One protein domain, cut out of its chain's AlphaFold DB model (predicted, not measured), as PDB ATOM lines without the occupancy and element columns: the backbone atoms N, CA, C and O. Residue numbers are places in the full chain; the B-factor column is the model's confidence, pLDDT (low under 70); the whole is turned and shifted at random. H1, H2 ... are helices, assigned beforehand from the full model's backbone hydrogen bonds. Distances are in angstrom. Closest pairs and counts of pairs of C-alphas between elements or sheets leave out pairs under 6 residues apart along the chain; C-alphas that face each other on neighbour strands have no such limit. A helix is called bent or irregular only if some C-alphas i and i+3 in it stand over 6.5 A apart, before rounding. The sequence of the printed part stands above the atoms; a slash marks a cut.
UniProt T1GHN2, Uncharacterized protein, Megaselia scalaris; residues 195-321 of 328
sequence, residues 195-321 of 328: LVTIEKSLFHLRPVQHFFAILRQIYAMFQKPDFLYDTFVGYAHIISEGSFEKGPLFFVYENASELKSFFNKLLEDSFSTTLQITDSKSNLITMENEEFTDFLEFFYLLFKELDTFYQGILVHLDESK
ATOM      1  N   LEU A 195      64.997  18.964  60.248       61.19
ATOM      2  CA  LEU A 195      65.463  20.174  60.931       61.19
ATOM      3  C   LEU A 195      66.786  19.919  61.662       61.19
ATOM      4  O   LEU A 195      67.732  20.685  61.499       61.19
ATOM      5  N   VAL A 196      66.891  18.796  62.381       62.00
ATOM      6  CA  VAL A 196      68.126  18.390  63.073       62.00
ATOM      7  C   VAL A 196      69.264  18.087  62.088       62.00
ATOM      8  O   VAL A 196      70.431  18.317  62.394       62.00
ATOM      9  N   THR A 197      68.972  17.579  60.892       66.81
ATOM     10  CA  THR A 197      69.965  17.300  59.843       66.81
ATOM     11  C   THR A 197      70.483  18.591  59.242       66.81
ATOM     12  O   THR A 197      71.692  18.718  59.053       66.81
ATOM     13  N   ILE A 198      69.601  19.556  58.974       68.75
ATOM     14  CA  ILE A 198      70.007  20.892  58.532       68.75
ATOM     15  C   ILE A 198      70.859  21.544  59.616       68.75
ATOM     16  O   ILE A 198      71.962  22.001  59.326       68.75
ATOM     17  N   GLU A 199      70.418  21.484  60.870       67.00
ATOM     18  CA  GLU A 199      71.170  21.980  62.018       67.00
ATOM     19  C   GLU A 199      72.567  21.344  62.082       67.00
ATOM     20  O   GLU A 199      73.566  22.051  61.985       67.00
ATOM     21  N   LYS A 200      72.673  20.011  62.116       68.19
ATOM     22  CA  LYS A 200      73.960  19.294  62.144       68.19
ATOM     23  C   LYS A 200      74.849  19.622  60.943       68.19
ATOM     24  O   LYS A 200      76.058  19.764  61.107       68.19
ATOM     25  N   SER A 201      74.266  19.774  59.755       72.12
ATOM     26  CA  SER A 201      75.008  20.111  58.534       72.12
ATOM     27  C   SER A 201      75.609  21.515  58.600       72.12
ATOM     28  O   SER A 201      76.718  21.739  58.114       72.12
ATOM     29  N   LEU A 202      74.905  22.456  59.233       75.50
ATOM     30  CA  LEU A 202      75.337  23.844  59.374       75.50
ATOM     31  C   LEU A 202      76.230  24.059  60.602       75.50
ATOM     32  O   LEU A 202      77.100  24.928  60.583       75.50
ATOM     33  N   PHE A 203      76.097  23.226  61.637       74.31
ATOM     34  CA  PHE A 203      76.858  23.332  62.883       74.31
ATOM     35  C   PHE A 203      78.356  23.060  62.729       74.31
ATOM     36  O   PHE A 203      79.105  23.322  63.658       74.31
ATOM     37  N   HIS A 204      78.844  22.587  61.584       78.81
ATOM     38  CA  HIS A 204      80.288  22.543  61.318       78.81
ATOM     39  C   HIS A 204      80.885  23.928  61.004       78.81
ATOM     40  O   HIS A 204      82.107  24.103  61.037       78.81
ATOM     41  N   LEU A 205      80.045  24.929  60.723       85.62
ATOM     42  CA  LEU A 205      80.457  26.293  60.417       85.62
ATOM     43  C   LEU A 205      80.571  27.109  61.713       85.62
ATOM     44  O   LEU A 205      79.575  27.400  62.371       85.62
ATOM     45  N   ARG A 206      81.793  27.527  62.070       87.56
ATOM     46  CA  ARG A 206      82.050  28.339  63.278       87.56
ATOM     47  C   ARG A 206      81.180  29.606  63.393       87.56
ATOM     48  O   ARG A 206      80.706  29.852  64.499       87.56
ATOM     49  N   PRO A 207      80.925  30.377  62.316       88.56
ATOM     50  CA  PRO A 207      80.034  31.539  62.395       88.56
ATOM     51  C   PRO A 207      78.610  31.161  62.824       88.56
ATOM     52  O   PRO A 207      78.029  31.816  63.680       88.56
ATOM     53  N   VAL A 208      78.087  30.044  62.306       87.25
ATOM     54  CA  VAL A 208      76.752  29.533  62.653       87.25
ATOM     55  C   VAL A 208      76.699  29.095  64.117       87.25
ATOM     56  O   VAL A 208      75.776  29.465  64.839       87.25
ATOM     57  N   GLN A 209      77.719  28.370  64.591       83.88
ATOM     58  CA  GLN A 209      77.819  27.992  66.007       83.88
ATOM     59  C   GLN A 209      77.818  29.219  66.928       83.88
ATOM     60  O   GLN A 209      77.149  29.219  67.962       83.88
ATOM     61  N   HIS A 210      78.587  30.251  66.565       86.94
ATOM     62  CA  HIS A 210      78.698  31.477  67.347       86.94
ATOM     63  C   HIS A 210      77.368  32.231  67.400       86.94
ATOM     64  O   HIS A 210      76.918  32.607  68.480       86.94
ATOM     65  N   PHE A 211      76.701  32.360  66.257       90.75
ATOM     66  CA  PHE A 211      75.381  32.966  66.147       90.75
ATOM     67  C   PHE A 211      74.334  32.281  67.043       90.75
ATOM     68  O   PHE A 211      73.702  32.944  67.866       90.75
ATOM     69  N   PHE A 212      74.206  30.952  66.979       86.00
ATOM     70  CA  PHE A 212      73.259  30.222  67.836       86.00
ATOM     71  C   PHE A 212      73.651  30.246  69.324       86.00
ATOM     72  O   PHE A 212      72.794  30.244  70.208       86.00
ATOM     73  N   ALA A 213      74.946  30.322  69.651       85.12
ATOM     74  CA  ALA A 213      75.379  30.544  71.032       85.12
ATOM     75  C   ALA A 213      74.907  31.904  71.577       85.12
ATOM     76  O   ALA A 213      74.417  31.962  72.707       85.12
ATOM     77  N   ILE A 214      74.988  32.965  70.770       88.56
ATOM     78  CA  ILE A 214      74.486  34.298  71.127       88.56
ATOM     79  C   ILE A 214      72.965  34.276  71.319       88.56
ATOM     80  O   ILE A 214      72.476  34.770  72.334       88.56
ATOM     81  N   LEU A 215      72.208  33.671  70.394       88.31
ATOM     82  CA  LEU A 215      70.747  33.574  70.509       88.31
ATOM     83  C   LEU A 215      70.315  32.934  71.829       88.31
ATOM     84  O   LEU A 215      69.454  33.463  72.533       88.31
ATOM     85  N   ARG A 216      70.957  31.822  72.196       83.94
ATOM     86  CA  ARG A 216      70.702  31.141  73.469       83.94
ATOM     87  C   ARG A 216      71.037  32.012  74.668       83.94
ATOM     88  O   ARG A 216      70.298  31.982  75.647       83.94
ATOM     89  N   GLN A 217      72.120  32.782  74.602       84.62
ATOM     90  CA  GLN A 217      72.495  33.692  75.680       84.62
ATOM     91  C   GLN A 217      71.434  34.778  75.889       84.62
ATOM     92  O   GLN A 217      71.006  34.978  77.026       84.62
ATOM     93  N   ILE A 218      70.976  35.422  74.809       85.75
ATOM     94  CA  ILE A 218      69.914  36.437  74.865       85.75
ATOM     95  C   ILE A 218      68.637  35.812  75.434       85.75
ATOM     96  O   ILE A 218      68.067  36.330  76.391       85.75
ATOM     97  N   TYR A 219      68.221  34.660  74.906       82.62
ATOM     98  CA  TYR A 219      67.007  33.968  75.332       82.62
ATOM     99  C   TYR A 219      67.041  33.529  76.806       82.62
ATOM    100  O   TYR A 219      66.074  33.718  77.544       82.62
ATOM    101  N   ALA A 220      68.174  32.995  77.273       78.25
ATOM    102  CA  ALA A 220      68.345  32.524  78.647       78.25
ATOM    103  C   ALA A 220      68.226  33.640  79.698       78.25
ATOM    104  O   ALA A 220      67.941  33.350  80.862       78.25
ATOM    105  N   MET A 221      68.419  34.910  79.321       75.62
ATOM    106  CA  MET A 221      68.169  36.033  80.230       75.62
ATOM    107  C   MET A 221      66.692  36.119  80.612       75.62
ATOM    108  O   MET A 221      66.388  36.290  81.787       75.62
ATOM    109  N   PHE A 222      65.786  35.906  79.658       73.25
ATOM    110  CA  PHE A 222      64.334  36.015  79.850       73.25
ATOM    111  C   PHE A 222      63.695  34.763  80.465       73.25
ATOM    112  O   PHE A 222      62.513  34.760  80.786       73.25
ATOM    113  N   GLN A 223      64.484  33.709  80.687       68.44
ATOM    114  CA  GLN A 223      64.086  32.529  81.464       68.44
ATOM    115  C   GLN A 223      64.211  32.758  82.984       68.44
ATOM    116  O   GLN A 223      63.744  31.941  83.775       68.44
ATOM    117  N   LYS A 224      64.873  33.841  83.419       66.19
ATOM    118  CA  LYS A 224      65.100  34.132  84.840       66.19
ATOM    119  C   LYS A 224      63.956  34.978  85.424       66.19
ATOM    120  O   LYS A 224      63.526  35.924  84.764       66.19
ATOM    121  N   PRO A 225      63.528  34.724  86.680       58.97
ATOM    122  CA  PRO A 225      62.479  35.497  87.364       58.97
ATOM    123  C   PRO A 225      62.717  37.009  87.343       58.97
ATOM    124  O   PRO A 225      61.784  37.776  87.146       58.97
ATOM    125  N   ASP A 226      63.979  37.423  87.465       58.38
ATOM    126  CA  ASP A 226      64.380  38.834  87.530       58.38
ATOM    127  C   ASP A 226      64.201  39.594  86.198       58.38
ATOM    128  O   ASP A 226      64.321  40.818  86.163       58.38
ATOM    129  N   PHE A 227      63.930  38.881  85.099       57.91
ATOM    130  CA  PHE A 227      63.769  39.418  83.741       57.91
ATOM    131  C   PHE A 227      62.419  39.043  83.106       57.91
ATOM    132  O   PHE A 227      62.151  39.412  81.961       57.91
ATOM    133  N   LEU A 228      61.558  38.330  83.842       55.38
ATOM    134  CA  LEU A 228      60.202  37.979  83.426       55.38
ATOM    135  C   LEU A 228      59.311  39.229  83.483       55.38
ATOM    136  O   LEU A 228      58.715  39.554  84.505       55.38
ATOM    137  N   TYR A 229      59.242  39.955  82.368       56.22
ATOM    138  CA  TYR A 229      58.194  40.949  82.131       56.22
ATOM    139  C   TYR A 229      56.898  40.229  81.741       56.22
ATOM    140  O   TYR A 229      56.956  39.285  80.952       56.22
ATOM    141  N   ASP A 230      55.739  40.718  82.198       51.62
ATOM    142  CA  ASP A 230      54.411  40.188  81.825       51.62
ATOM    143  C   ASP A 230      54.249  40.016  80.299       51.62
ATOM    144  O   ASP A 230      53.604  39.079  79.833       51.62
ATOM    145  N   THR A 231      54.912  40.871  79.511       50.44
ATOM    146  CA  THR A 231      54.952  40.841  78.039       50.44
ATOM    147  C   THR A 231      55.580  39.568  77.450       50.44
ATOM    148  O   THR A 231      55.205  39.164  76.354       50.44
ATOM    149  N   PHE A 232      56.521  38.919  78.145       55.47
ATOM    150  CA  PHE A 232      57.306  37.795  77.610       55.47
ATOM    151  C   PHE A 232      56.924  36.425  78.199       55.47
ATOM    152  O   PHE A 232      57.437  35.399  77.752       55.47
ATOM    153  N   VAL A 233      55.970  36.380  79.141       52.22
ATOM    154  CA  VAL A 233      55.486  35.149  79.808       52.22
ATOM    155  C   VAL A 233      54.882  34.140  78.818       52.22
ATOM    156  O   VAL A 233      55.011  32.932  79.011       52.22
ATOM    157  N   GLY A 234      54.274  34.607  77.721       47.78
ATOM    158  CA  GLY A 234      53.634  33.742  76.719       47.78
ATOM    159  C   GLY A 234      54.593  32.860  75.906       47.78
ATOM    160  O   GLY A 234      54.177  31.826  75.390       47.78
ATOM    161  N   TYR A 235      55.878  33.221  75.816       44.91
ATOM    162  CA  TYR A 235      56.842  32.544  74.936       44.91
ATOM    163  C   TYR A 235      57.540  31.339  75.581       44.91
ATOM    164  O   TYR A 235      58.067  30.483  74.868       44.91
ATOM    165  N   ALA A 236      57.488  31.205  76.912       41.38
ATOM    166  CA  ALA A 236      58.059  30.060  77.624       41.38
ATOM    167  C   ALA A 236      57.409  28.713  77.229       41.38
ATOM    168  O   ALA A 236      58.030  27.663  77.382       41.38
ATOM    169  N   HIS A 237      56.193  28.736  76.668       39.50
ATOM    170  CA  HIS A 237      55.457  27.541  76.242       39.50
ATOM    171  C   HIS A 237      55.889  26.952  74.886       39.50
ATOM    172  O   HIS A 237      55.575  25.797  74.617       39.50
ATOM    173  N   ILE A 238      56.622  27.689  74.041       41.47
ATOM    174  CA  ILE A 238      56.971  27.255  72.667       41.47
ATOM    175  C   ILE A 238      58.162  26.264  72.652       41.47
ATOM    176  O   ILE A 238      58.487  25.660  71.633       41.47
ATOM    177  N   ILE A 239      58.801  26.043  73.804       43.16
ATOM    178  CA  ILE A 239      60.054  25.282  73.946       43.16
ATOM    179  C   ILE A 239      59.866  23.763  73.762       43.16
ATOM    180  O   ILE A 239      60.847  23.058  73.538       43.16
ATOM    181  N   SER A 240      58.644  23.224  73.838       37.66
ATOM    182  CA  SER A 240      58.459  21.768  73.952       37.66
ATOM    183  C   SER A 240      58.326  20.987  72.641       37.66
ATOM    184  O   SER A 240      58.301  19.764  72.707       37.66
ATOM    185  N   GLU A 241      58.227  21.623  71.467       37.69
ATOM    186  CA  GLU A 241      57.848  20.903  70.227       37.69
ATOM    187  C   GLU A 241      58.734  21.203  68.996       37.69
ATOM    188  O   GLU A 241      58.338  20.972  67.856       37.69
ATOM    189  N   GLY A 242      59.974  21.670  69.185       45.66
ATOM    190  CA  GLY A 242      60.909  21.910  68.076       45.66
ATOM    191  C   GLY A 242      62.376  21.848  68.494       45.66
ATOM    192  O   GLY A 242      62.684  21.847  69.684       45.66
ATOM    193  N   SER A 243      63.290  21.775  67.516       54.06
ATOM    194  CA  SER A 243      64.734  21.747  67.780       54.06
ATOM    195  C   SER A 243      65.146  22.894  68.712       54.06
ATOM    196  O   SER A 243      64.622  24.007  68.622       54.06
ATOM    197  N   PHE A 244      66.089  22.610  69.616       53.41
ATOM    198  CA  PHE A 244      66.513  23.474  70.729       53.41
ATOM    199  C   PHE A 244      66.895  24.913  70.313       53.41
ATOM    200  O   PHE A 244      66.874  25.828  71.133       53.41
ATOM    201  N   GLU A 245      67.198  25.128  69.033       65.50
ATOM    202  CA  GLU A 245      67.639  26.403  68.463       65.50
ATOM    203  C   GLU A 245      66.510  27.240  67.820       65.50
ATOM    204  O   GLU A 245      66.683  28.437  67.586       65.50
ATOM    205  N   LYS A 246      65.327  26.657  67.570       71.88
ATOM    206  CA  LYS A 246      64.193  27.354  66.932       71.88
ATOM    207  C   LYS A 246      63.530  28.370  67.865       71.88
ATOM    208  O   LYS A 246      63.230  29.484  67.449       71.88
ATOM    209  N   GLY A 247      63.331  28.004  69.133       76.00
ATOM    210  CA  GLY A 247      62.714  28.881  70.137       76.00
ATOM    211  C   GLY A 247      63.465  30.210  70.312       76.00
ATOM    212  O   GLY A 247      62.864  31.267  70.114       76.00
ATOM    213  N   PRO A 248      64.781  30.184  70.607       82.69
ATOM    214  CA  PRO A 248      65.599  31.394  70.706       82.69
ATOM    215  C   PRO A 248      65.600  32.248  69.431       82.69
ATOM    216  O   PRO A 248      65.500  33.469  69.520       82.69
ATOM    217  N   LEU A 249      65.682  31.622  68.250       87.25
ATOM    218  CA  LEU A 249      65.694  32.318  66.960       87.25
ATOM    219  C   LEU A 249      64.411  33.127  66.728       87.25
ATOM    220  O   LEU A 249      64.480  34.327  66.466       87.25
ATOM    221  N   PHE A 250      63.248  32.479  66.846       85.62
ATOM    222  CA  PHE A 250      61.953  33.132  66.638       85.62
ATOM    223  C   PHE A 250      61.710  34.203  67.699       85.62
ATOM    224  O   PHE A 250      61.310  35.313  67.361       85.62
ATOM    225  N   PHE A 251      62.047  33.921  68.962       84.25
ATOM    226  CA  PHE A 251      61.933  34.899  70.039       84.25
ATOM    227  C   PHE A 251      62.721  36.180  69.740       84.25
ATOM    228  O   PHE A 251      62.165  37.273  69.833       84.25
ATOM    229  N   VAL A 252      64.001  36.059  69.371       89.00
ATOM    230  CA  VAL A 252      64.858  37.228  69.125       89.00
ATOM    231  C   VAL A 252      64.433  37.984  67.866       89.00
ATOM    232  O   VAL A 252      64.420  39.213  67.898       89.00
ATOM    233  N   TYR A 253      64.068  37.290  66.784       91.75
ATOM    234  CA  TYR A 253      63.645  37.938  65.536       91.75
ATOM    235  C   TYR A 253      62.306  38.671  65.692       91.75
ATOM    236  O   TYR A 253      62.208  39.852  65.365       91.75
ATOM    237  N   GLU A 254      61.285  38.004  66.234       89.25
ATOM    238  CA  GLU A 254      59.923  38.552  66.308       89.25
ATOM    239  C   GLU A 254      59.783  39.671  67.344       89.25
ATOM    240  O   GLU A 254      58.917  40.527  67.196       89.25
ATOM    241  N   ASN A 255      60.657  39.699  68.354       86.50
ATOM    242  CA  ASN A 255      60.645  40.705  69.419       86.50
ATOM    243  C   ASN A 255      61.849  41.658  69.338       86.50
ATOM    244  O   ASN A 255      62.217  42.281  70.334       86.50
ATOM    245  N   ALA A 256      62.522  41.759  68.186       90.12
ATOM    246  CA  ALA A 256      63.785  42.492  68.074       90.12
ATOM    247  C   ALA A 256      63.670  43.965  68.515       90.12
ATOM    248  O   ALA A 256      64.579  44.497  69.159       90.12
ATOM    249  N   SER A 257      62.553  44.625  68.199       87.94
ATOM    250  CA  SER A 257      62.316  46.033  68.548       87.94
ATOM    251  C   SER A 257      62.055  46.206  70.046       87.94
ATOM    252  O   SER A 257      62.634  47.083  70.692       87.94
ATOM    253  N   GLU A 258      61.223  45.340  70.614       85.75
ATOM    254  CA  GLU A 258      60.866  45.308  72.029       85.75
ATOM    255  C   GLU A 258      62.083  44.978  72.894       85.75
ATOM    256  O   GLU A 258      62.315  45.636  73.908       85.75
ATOM    257  N   LEU A 259      62.908  44.019  72.464       87.94
ATOM    258  CA  LEU A 259      64.165  43.652  73.114       87.94
ATOM    259  C   LEU A 259      65.150  44.825  73.127       87.94
ATOM    260  O   LEU A 259      65.698  45.152  74.180       87.94
ATOM    261  N   LYS A 260      65.327  45.523  71.997       89.62
ATOM    262  CA  LYS A 260      66.161  46.736  71.938       89.62
ATOM    263  C   LYS A 260      65.633  47.829  72.868       89.62
ATOM    264  O   LYS A 260      66.408  48.444  73.600       89.62
ATOM    265  N   SER A 261      64.319  48.055  72.888       85.75
ATOM    266  CA  SER A 261      63.700  49.016  73.811       85.75
ATOM    267  C   SER A 261      63.914  48.626  75.275       85.75
ATOM    268  O   SER A 261      64.173  49.494  76.108       85.75
ATOM    269  N   PHE A 262      63.806  47.337  75.595       85.25
ATOM    270  CA  PHE A 262      64.022  46.807  76.935       85.25
ATOM    271  C   PHE A 262      65.469  47.007  77.393       85.25
ATOM    272  O   PHE A 262      65.698  47.538  78.480       85.25
ATOM    273  N   PHE A 263      66.446  46.662  76.552       88.50
ATOM    274  CA  PHE A 263      67.856  46.862  76.877       88.50
ATOM    275  C   PHE A 263      68.190  48.342  77.067       88.50
ATOM    276  O   PHE A 263      68.837  48.677  78.054       88.50
ATOM    277  N   ASN A 264      67.690  49.240  76.210       87.62
ATOM    278  CA  ASN A 264      67.879  50.683  76.397       87.62
ATOM    279  C   ASN A 264      67.304  51.174  77.735       87.62
ATOM    280  O   ASN A 264      67.971  51.916  78.452       87.62
ATOM    281  N   LYS A 265      66.122  50.688  78.132       85.69
ATOM    282  CA  LYS A 265      65.522  51.021  79.431       85.69
ATOM    283  C   LYS A 265      66.395  50.575  80.611       85.69
ATOM    284  O   LYS A 265      66.538  51.326  81.569       85.69
ATOM    285  N   LEU A 266      67.009  49.391  80.538       84.69
ATOM    286  CA  LEU A 266      67.944  48.916  81.568       84.69
ATOM    287  C   LEU A 266      69.229  49.755  81.644       84.69
ATOM    288  O   LEU A 266      69.835  49.847  82.709       84.69
ATOM    289  N   LEU A 267      69.659  50.379  80.544       86.62
ATOM    290  CA  LEU A 267      70.816  51.283  80.558       86.62
ATOM    291  C   LEU A 267      70.519  52.625  81.232       86.62
ATOM    292  O   LEU A 267      71.434  53.247  81.770       86.62
ATOM    293  N   GLU A 268      69.265  53.066  81.182       86.56
ATOM    294  CA  GLU A 268      68.806  54.335  81.754       86.56
ATOM    295  C   GLU A 268      68.328  54.197  83.210       86.56
ATOM    296  O   GLU A 268      68.279  55.188  83.941       86.56
ATOM    297  N   ASP A 269      67.987  52.983  83.649       81.62
ATOM    298  CA  ASP A 269      67.459  52.727  84.987       81.62
ATOM    299  C   ASP A 269      68.557  52.739  86.065       81.62
ATOM    300  O   ASP A 269      69.437  51.878  86.114       81.62
ATOM    301  N   SER A 270      68.444  53.685  87.003       80.44
ATOM    302  CA  SER A 270      69.347  53.831  88.149       80.44
ATOM    303  C   SER A 270      69.362  52.635  89.107       80.44
ATOM    304  O   SER A 270      70.288  52.526  89.911       80.44
ATOM    305  N   PHE A 271      68.349  51.765  89.059       81.69
ATOM    306  CA  PHE A 271      68.262  50.561  89.888       81.69
ATOM    307  C   PHE A 271      68.817  49.306  89.202       81.69
ATOM    308  O   PHE A 271      68.906  48.258  89.843       81.69
ATOM    309  N   SER A 272      69.229  49.401  87.932       79.75
ATOM    310  CA  SER A 272      69.825  48.271  87.221       79.75
ATOM    311  C   SER A 272      71.191  47.897  87.795       79.75
ATOM    312  O   SER A 272      72.041  48.736  88.095       79.75
ATOM    313  N   THR A 273      71.425  46.595  87.925       84.81
ATOM    314  CA  THR A 273      72.708  46.054  88.379       84.81
ATOM    315  C   THR A 273      73.803  46.240  87.326       84.81
ATOM    316  O   THR A 273      73.546  46.295  86.123       84.81
ATOM    317  N   THR A 274      75.069  46.243  87.755       84.31
ATOM    318  CA  THR A 274      76.224  46.308  86.841       84.31
ATOM    319  C   THR A 274      76.205  45.197  85.786       84.31
ATOM    320  O   THR A 274      76.592  45.428  84.639       84.31
ATOM    321  N   LEU A 275      75.740  44.000  86.160       83.38
ATOM    322  CA  LEU A 275      75.607  42.869  85.244       83.38
ATOM    323  C   LEU A 275      74.529  43.142  84.185       83.38
ATOM    324  O   LEU A 275      74.822  43.050  83.001       83.38
ATOM    325  N   GLN A 276      73.338  43.591  84.599       81.06
ATOM    326  CA  GLN A 276      72.250  43.974  83.687       81.06
ATOM    327  C   GLN A 276      72.679  45.047  82.686       81.06
ATOM    328  O   GLN A 276      72.379  44.931  81.499       81.06
ATOM    329  N   ILE A 277      73.412  46.063  83.143       84.38
ATOM    330  CA  ILE A 277      73.917  47.135  82.278       84.38
ATOM    331  C   ILE A 277      74.935  46.584  81.269       84.38
ATOM    332  O   ILE A 277      74.894  46.938  80.091       84.38
ATOM    333  N   THR A 278      75.851  45.721  81.714       86.56
ATOM    334  CA  THR A 278      76.891  45.142  80.849       86.56
ATOM    335  C   THR A 278      76.283  44.225  79.788       86.56
ATOM    336  O   THR A 278      76.576  44.392  78.603       86.56
ATOM    337  N   ASP A 279      75.385  43.327  80.196       85.19
ATOM    338  CA  ASP A 279      74.694  42.402  79.295       85.19
ATOM    339  C   ASP A 279      73.819  43.166  78.289       85.19
ATOM    340  O   ASP A 279      73.871  42.894  77.092       85.19
ATOM    341  N   SER A 280      73.090  44.197  78.739       86.75
ATOM    342  CA  SER A 280      72.247  45.028  77.865       86.75
ATOM    343  C   SER A 280      73.064  45.758  76.797       86.75
ATOM    344  O   SER A 280      72.676  45.760  75.630       86.75
ATOM    345  N   LYS A 281      74.228  46.326  77.153       90.44
ATOM    346  CA  LYS A 281      75.139  46.946  76.170       90.44
ATOM    347  C   LYS A 281      75.646  45.930  75.153       90.44
ATOM    348  O   LYS A 281      75.641  46.214  73.958       90.44
ATOM    349  N   SER A 282      76.084  44.762  75.623       90.69
ATOM    350  CA  SER A 282      76.604  43.701  74.756       90.69
ATOM    351  C   SER A 282      75.541  43.200  73.776       90.69
ATOM    352  O   SER A 282      75.813  43.053  72.582       90.69
ATOM    353  N   ASN A 283      74.316  42.987  74.256       90.50
ATOM    354  CA  ASN A 283      73.210  42.516  73.427       90.50
ATOM    355  C   ASN A 283      72.780  43.562  72.396       90.50
ATOM    356  O   ASN A 283      72.557  43.199  71.247       90.50
ATOM    357  N   LEU A 284      72.733  44.850  72.757       92.44
ATOM    358  CA  LEU A 284      72.438  45.925  71.803       92.44
ATOM    359  C   LEU A 284      73.463  45.979  70.669       92.44
ATOM    360  O   LEU A 284      73.068  45.935  69.508       92.44
ATOM    361  N   ILE A 285      74.762  45.971  70.996       93.62
ATOM    362  CA  ILE A 285      75.840  45.934  69.989       93.62
ATOM    363  C   ILE A 285      75.672  44.726  69.064       93.62
ATOM    364  O   ILE A 285      75.841  44.830  67.853       93.62
ATOM    365  N   THR A 286      75.321  43.576  69.634       92.75
ATOM    366  CA  THR A 286      75.140  42.342  68.868       92.75
ATOM    367  C   THR A 286      73.918  42.409  67.951       92.75
ATOM    368  O   THR A 286      74.009  42.042  66.788       92.75
ATOM    369  N   MET A 287      72.795  42.949  68.426       91.25
ATOM    370  CA  MET A 287      71.567  43.125  67.636       91.25
ATOM    371  C   MET A 287      71.639  44.280  66.619       91.25
ATOM    372  O   MET A 287      70.682  44.510  65.874       91.25
ATOM    373  N   GLU A 288      72.725  45.050  66.620       92.25
ATOM    374  CA  GLU A 288      73.061  46.070  65.618       92.25
ATOM    375  C   GLU A 288      74.180  45.614  64.674       92.25
ATOM    376  O   GLU A 288      74.472  46.287  63.687       92.25
ATOM    377  N   ASN A 289      74.807  44.471  64.957       94.44
ATOM    378  CA  ASN A 289      75.827  43.900  64.101       94.44
ATOM    379  C   ASN A 289      75.189  43.370  62.805       94.44
ATOM    380  O   ASN A 289      74.216  42.613  62.842       94.44
ATOM    381  N   GLU A 290      75.754  43.771  61.665       94.19
ATOM    382  CA  GLU A 290      75.254  43.423  60.329       94.19
ATOM    383  C   GLU A 290      75.266  41.904  60.100       94.19
ATOM    384  O   GLU A 290      74.225  41.333  59.798       94.19
ATOM    385  N   GLU A 291      76.385  41.227  60.382       92.38
ATOM    386  CA  GLU A 291      76.511  39.767  60.231       92.38
ATOM    387  C   GLU A 291      75.495  39.012  61.103       92.38
ATOM    388  O   GLU A 291      74.863  38.056  60.650       92.38
ATOM    389  N   PHE A 292      75.294  39.455  62.348       93.88
ATOM    390  CA  PHE A 292      74.291  38.863  63.231       93.88
ATOM    391  C   PHE A 292      72.871  39.066  62.693       93.88
ATOM    392  O   PHE A 292      72.071  38.135  62.735       93.88
ATOM    393  N   THR A 293      72.559  40.260  62.187       94.31
ATOM    394  CA  THR A 293      71.227  40.598  61.662       94.31
ATOM    395  C   THR A 293      70.925  39.824  60.379       94.31
ATOM    396  O   THR A 293      69.836  39.262  60.256       94.31
ATOM    397  N   ASP A 294      71.907  39.699  59.485       94.19
ATOM    398  CA  ASP A 294      71.805  38.903  58.260       94.19
ATOM    399  C   ASP A 294      71.567  37.424  58.577       94.19
ATOM    400  O   ASP A 294      70.702  36.780  57.981       94.19
ATOM    401  N   PHE A 295      72.302  36.866  59.545       93.12
ATOM    402  CA  PHE A 295      72.075  35.492  59.992       93.12
ATOM    403  C   PHE A 295      70.710  35.334  60.659       93.12
ATOM    404  O   PHE A 295      70.030  34.341  60.408       93.12
ATOM    405  N   LEU A 296      70.286  36.306  61.468       93.56
ATOM    406  CA  LEU A 296      68.981  36.291  62.120       93.56
ATOM    407  C   LEU A 296      67.849  36.217  61.093       93.56
ATOM    408  O   LEU A 296      66.975  35.362  61.221       93.56
ATOM    409  N   GLU A 297      67.894  37.047  60.051       94.75
ATOM    410  CA  GLU A 297      66.909  37.022  58.970       94.75
ATOM    411  C   GLU A 297      66.995  35.741  58.134       94.75
ATOM    412  O   GLU A 297      65.979  35.075  57.920       94.75
ATOM    413  N   PHE A 298      68.201  35.354  57.707       91.94
ATOM    414  CA  PHE A 298      68.414  34.152  56.904       91.94
ATOM    415  C   PHE A 298      67.873  32.901  57.598       91.94
ATOM    416  O   PHE A 298      67.107  32.140  57.001       91.94
ATOM    417  N   PHE A 299      68.249  32.684  58.861       88.44
ATOM    418  CA  PHE A 299      67.805  31.518  59.609       88.44
ATOM    419  C   PHE A 299      66.312  31.590  59.920       88.44
ATOM    420  O   PHE A 299      65.639  30.571  59.791       88.44
ATOM    421  N   TYR A 300      65.765  32.758  60.265       89.50
ATOM    422  CA  TYR A 300      64.325  32.892  60.489       89.50
ATOM    423  C   TYR A 300      63.521  32.482  59.247       89.50
ATOM    424  O   TYR A 300      62.624  31.642  59.338       89.50
ATOM    425  N   LEU A 301      63.890  33.001  58.070       90.06
ATOM    426  CA  LEU A 301      63.246  32.643  56.805       90.06
ATOM    427  C   LEU A 301      63.437  31.162  56.469       90.06
ATOM    428  O   LEU A 301      62.471  30.492  56.111       90.06
ATOM    429  N   LEU A 302      64.652  30.632  56.638       85.25
ATOM    430  CA  LEU A 302      64.940  29.219  56.410       85.25
ATOM    431  C   LEU A 302      64.037  28.328  57.271       85.25
ATOM    432  O   LEU A 302      63.337  27.477  56.734       85.25
ATOM    433  N   PHE A 303      64.008  28.530  58.590       79.44
ATOM    434  CA  PHE A 303      63.201  27.706  59.491       79.44
ATOM    435  C   PHE A 303      61.694  27.876  59.255       79.44
ATOM    436  O   PHE A 303      60.960  26.895  59.344       79.44
ATOM    437  N   LYS A 304      61.231  29.071  58.875       82.69
ATOM    438  CA  LYS A 304      59.830  29.322  58.506       82.69
ATOM    439  C   LYS A 304      59.404  28.581  57.232       82.69
ATOM    440  O   LYS A 304      58.310  28.014  57.174       82.69
ATOM    441  N   GLU A 305      60.255  28.559  56.211       81.38
ATOM    442  CA  GLU A 305      60.006  27.790  54.986       81.38
ATOM    443  C   GLU A 305      60.068  26.283  55.252       81.38
ATOM    444  O   GLU A 305      59.238  25.529  54.748       81.38
ATOM    445  N   LEU A 306      61.000  25.837  56.100       74.94
ATOM    446  CA  LEU A 306      61.093  24.439  56.519       74.94
ATOM    447  C   LEU A 306      59.844  23.987  57.282       74.94
ATOM    448  O   LEU A 306      59.346  22.897  57.014       74.94
ATOM    449  N   ASP A 307      59.302  24.828  58.165       70.31
ATOM    450  CA  ASP A 307      58.022  24.569  58.829       70.31
ATOM    451  C   ASP A 307      56.880  24.461  57.821       70.31
ATOM    452  O   ASP A 307      56.084  23.532  57.888       70.31
ATOM    453  N   THR A 308      56.808  25.387  56.862       73.31
ATOM    454  CA  THR A 308      55.755  25.397  55.835       73.31
ATOM    455  C   THR A 308      55.828  24.147  54.960       73.31
ATOM    456  O   THR A 308      54.815  23.492  54.709       73.31
ATOM    457  N   PHE A 309      57.035  23.768  54.542       69.38
ATOM    458  CA  PHE A 309      57.296  22.534  53.811       69.38
ATOM    459  C   PHE A 309      56.896  21.301  54.628       69.38
ATOM    460  O   PHE A 309      56.217  20.408  54.119       69.38
ATOM    461  N   TYR A 310      57.267  21.268  55.907       64.62
ATOM    462  CA  TYR A 310      56.957  20.167  56.806       64.62
ATOM    463  C   TYR A 310      55.446  20.025  57.053       64.62
ATOM    464  O   TYR A 310      54.902  18.927  56.935       64.62
ATOM    465  N   GLN A 311      54.743  21.136  57.284       64.12
ATOM    466  CA  GLN A 311      53.282  21.165  57.374       64.12
ATOM    467  C   GLN A 311      52.628  20.701  56.067       64.12
ATOM    468  O   GLN A 311      51.687  19.914  56.100       64.12
ATOM    469  N   GLY A 312      53.162  21.097  54.908       63.44
ATOM    470  CA  GLY A 312      52.696  20.611  53.607       63.44
ATOM    471  C   GLY A 312      52.836  19.092  53.442       63.44
ATOM    472  O   GLY A 312      51.937  18.441  52.909       63.44
ATOM    473  N   ILE A 313      53.923  18.502  53.948       62.06
ATOM    474  CA  ILE A 313      54.111  17.044  53.960       62.06
ATOM    475  C   ILE A 313      53.107  16.364  54.888       62.06
ATOM    476  O   ILE A 313      52.516  15.358  54.496       62.06
ATOM    477  N   LEU A 314      52.888  16.903  56.089       55.78
ATOM    478  CA  LEU A 314      51.901  16.367  57.028       55.78
ATOM    479  C   LEU A 314      50.486  16.408  56.447       55.78
ATOM    480  O   LEU A 314      49.794  15.392  56.464       55.78
ATOM    481  N   VAL A 315      50.096  17.535  55.845       57.53
ATOM    482  CA  VAL A 315      48.800  17.687  55.171       57.53
ATOM    483  C   VAL A 315      48.664  16.690  54.027       57.53
ATOM    484  O   VAL A 315      47.636  16.037  53.929       57.53
ATOM    485  N   HIS A 316      49.686  16.484  53.193       54.47
ATOM    486  CA  HIS A 316      49.610  15.475  52.133       54.47
ATOM    487  C   HIS A 316      49.581  14.034  52.654       54.47
ATOM    488  O   HIS A 316      48.938  13.180  52.037       54.47
ATOM    489  N   LEU A 317      50.240  13.734  53.774       51.50
ATOM    490  CA  LEU A 317      50.142  12.427  54.427       51.50
ATOM    491  C   LEU A 317      48.735  12.197  54.990       51.50
ATOM    492  O   LEU A 317      48.190  11.107  54.806       51.50
ATOM    493  N   ASP A 318      48.116  13.210  55.593       47.72
ATOM    494  CA  ASP A 318      46.740  13.123  56.087       47.72
ATOM    495  C   ASP A 318      45.710  13.119  54.957       47.72
ATOM    496  O   ASP A 318      44.839  12.258  54.951       47.72
ATOM    497  N   GLU A 319      45.849  13.950  53.925       39.62
ATOM    498  CA  GLU A 319      45.009  13.912  52.721       39.62
ATOM    499  C   GLU A 319      45.113  12.573  51.990       39.62
ATOM    500  O   GLU A 319      44.134  12.118  51.402       39.62
ATOM    501  N   SER A 320      46.274  11.913  52.023       39.94
ATOM    502  CA  SER A 320      46.428  10.552  51.499       39.94
ATOM    503  C   SER A 320      45.618   9.548  52.324       39.94
ATOM    504  O   SER A 320      44.950   8.691  51.743       39.94
ATOM    505  N   LYS A 321      45.588   9.689  53.658       40.81
ATOM    506  CA  LYS A 321      44.692   8.908  54.531       40.81
ATOM    507  C   LYS A 321      43.216   9.233  54.244       40.81
ATOM    508  O   LYS A 321      42.404   8.318  54.129       40.81
TER     509      LYS A 321
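Overview. This is residues 195 to 321 of the 328 residues of an uncharacterized protein of Megaselia scalaris (UniProt T1GHN2). One long helix, H7, runs along one side of a small helical body, and its last residues, 311 to 321, stick out beyond it as a free arm. In the middle of the body lies the short helix H4, with H2 and H7 packed on it and crossing it, while the hairpin of H5 and H6 makes the end of the whole that is far from the arm. The printed part has 127 residues with seven named helices, H1 to H7 in that order along the chain, and no named strand; its class is all helix. It is only just loose, close to compact, with a radius of gyration of the C-alphas of 16.7 A, and elongated, spanning 61 by 33 by 19 A.

Along the chain. H7, residues 290 to 321, is the longest helix at 46.5 A, from C-alpha 290 at (75.254, 43.423, 60.329) to C-alpha 321 at (44.692, 8.908, 54.531). H4 is residues 246 to 254. H2, residues 206 to 221, is 23.2 A long. H5, residues 256 to 268, is 18.8 A long and H6, residues 274 to 287, is 20.0 A. H3, residues 230 to 240, is 20.4 A long and irregular: C-alphas 231 and 234 are 7.3 A apart. H1, residues 195 to 202, begins at C-alpha 195 at (65.463, 20.174, 60.931).

Arrangement. H7 touches H4, the hub, with residues 296 to 303 alone, at a steep tilt of 60 degrees, opposite ways; the closest C-alphas, of Tyr 253 and Leu 296, are 6.5 A apart. H2 touches H4 with residues 212 to 219 alone, about perpendicular at 77 degrees, closest at the C-alphas of Tyr 219 and Pro 248, 5.5 A. H3 and H4 form a helical hairpin and only just touch, with 3 pairs of C-alphas within 8 A, the closest being Ile 239 and Gly 247 at 5.9 A. H5 and H6 form another helical hairpin, opposite ways at a shallow tilt of 34 degrees, only just short of steep; the C-alphas of Phe 263 and Ser 280 come closest, 4.9 A. Helix packing is part aligned, part crossed. H1 is close to H7 but not clearly touching, with the C-alphas of Leu 195 and Leu 306 7.5 A apart. H5 and H7 are apart. Every O i to N i+4 pair is within hydrogen-bond range in H1, H2, H4, H5, H6 and H7; in H3 it is 0 of 7, with 2 of 8 O i to N i+3 pairs within range.

Size, cuts and confidence. The two C-alphas farthest apart, of Ser 270 and Lys 321, are 61.3 A apart. The printed part has no cut, and no link is long. Mean pLDDT of the printed part is 75.4; it is under 70 in residues 195 to 200, 223 to 245 and 309 to 321.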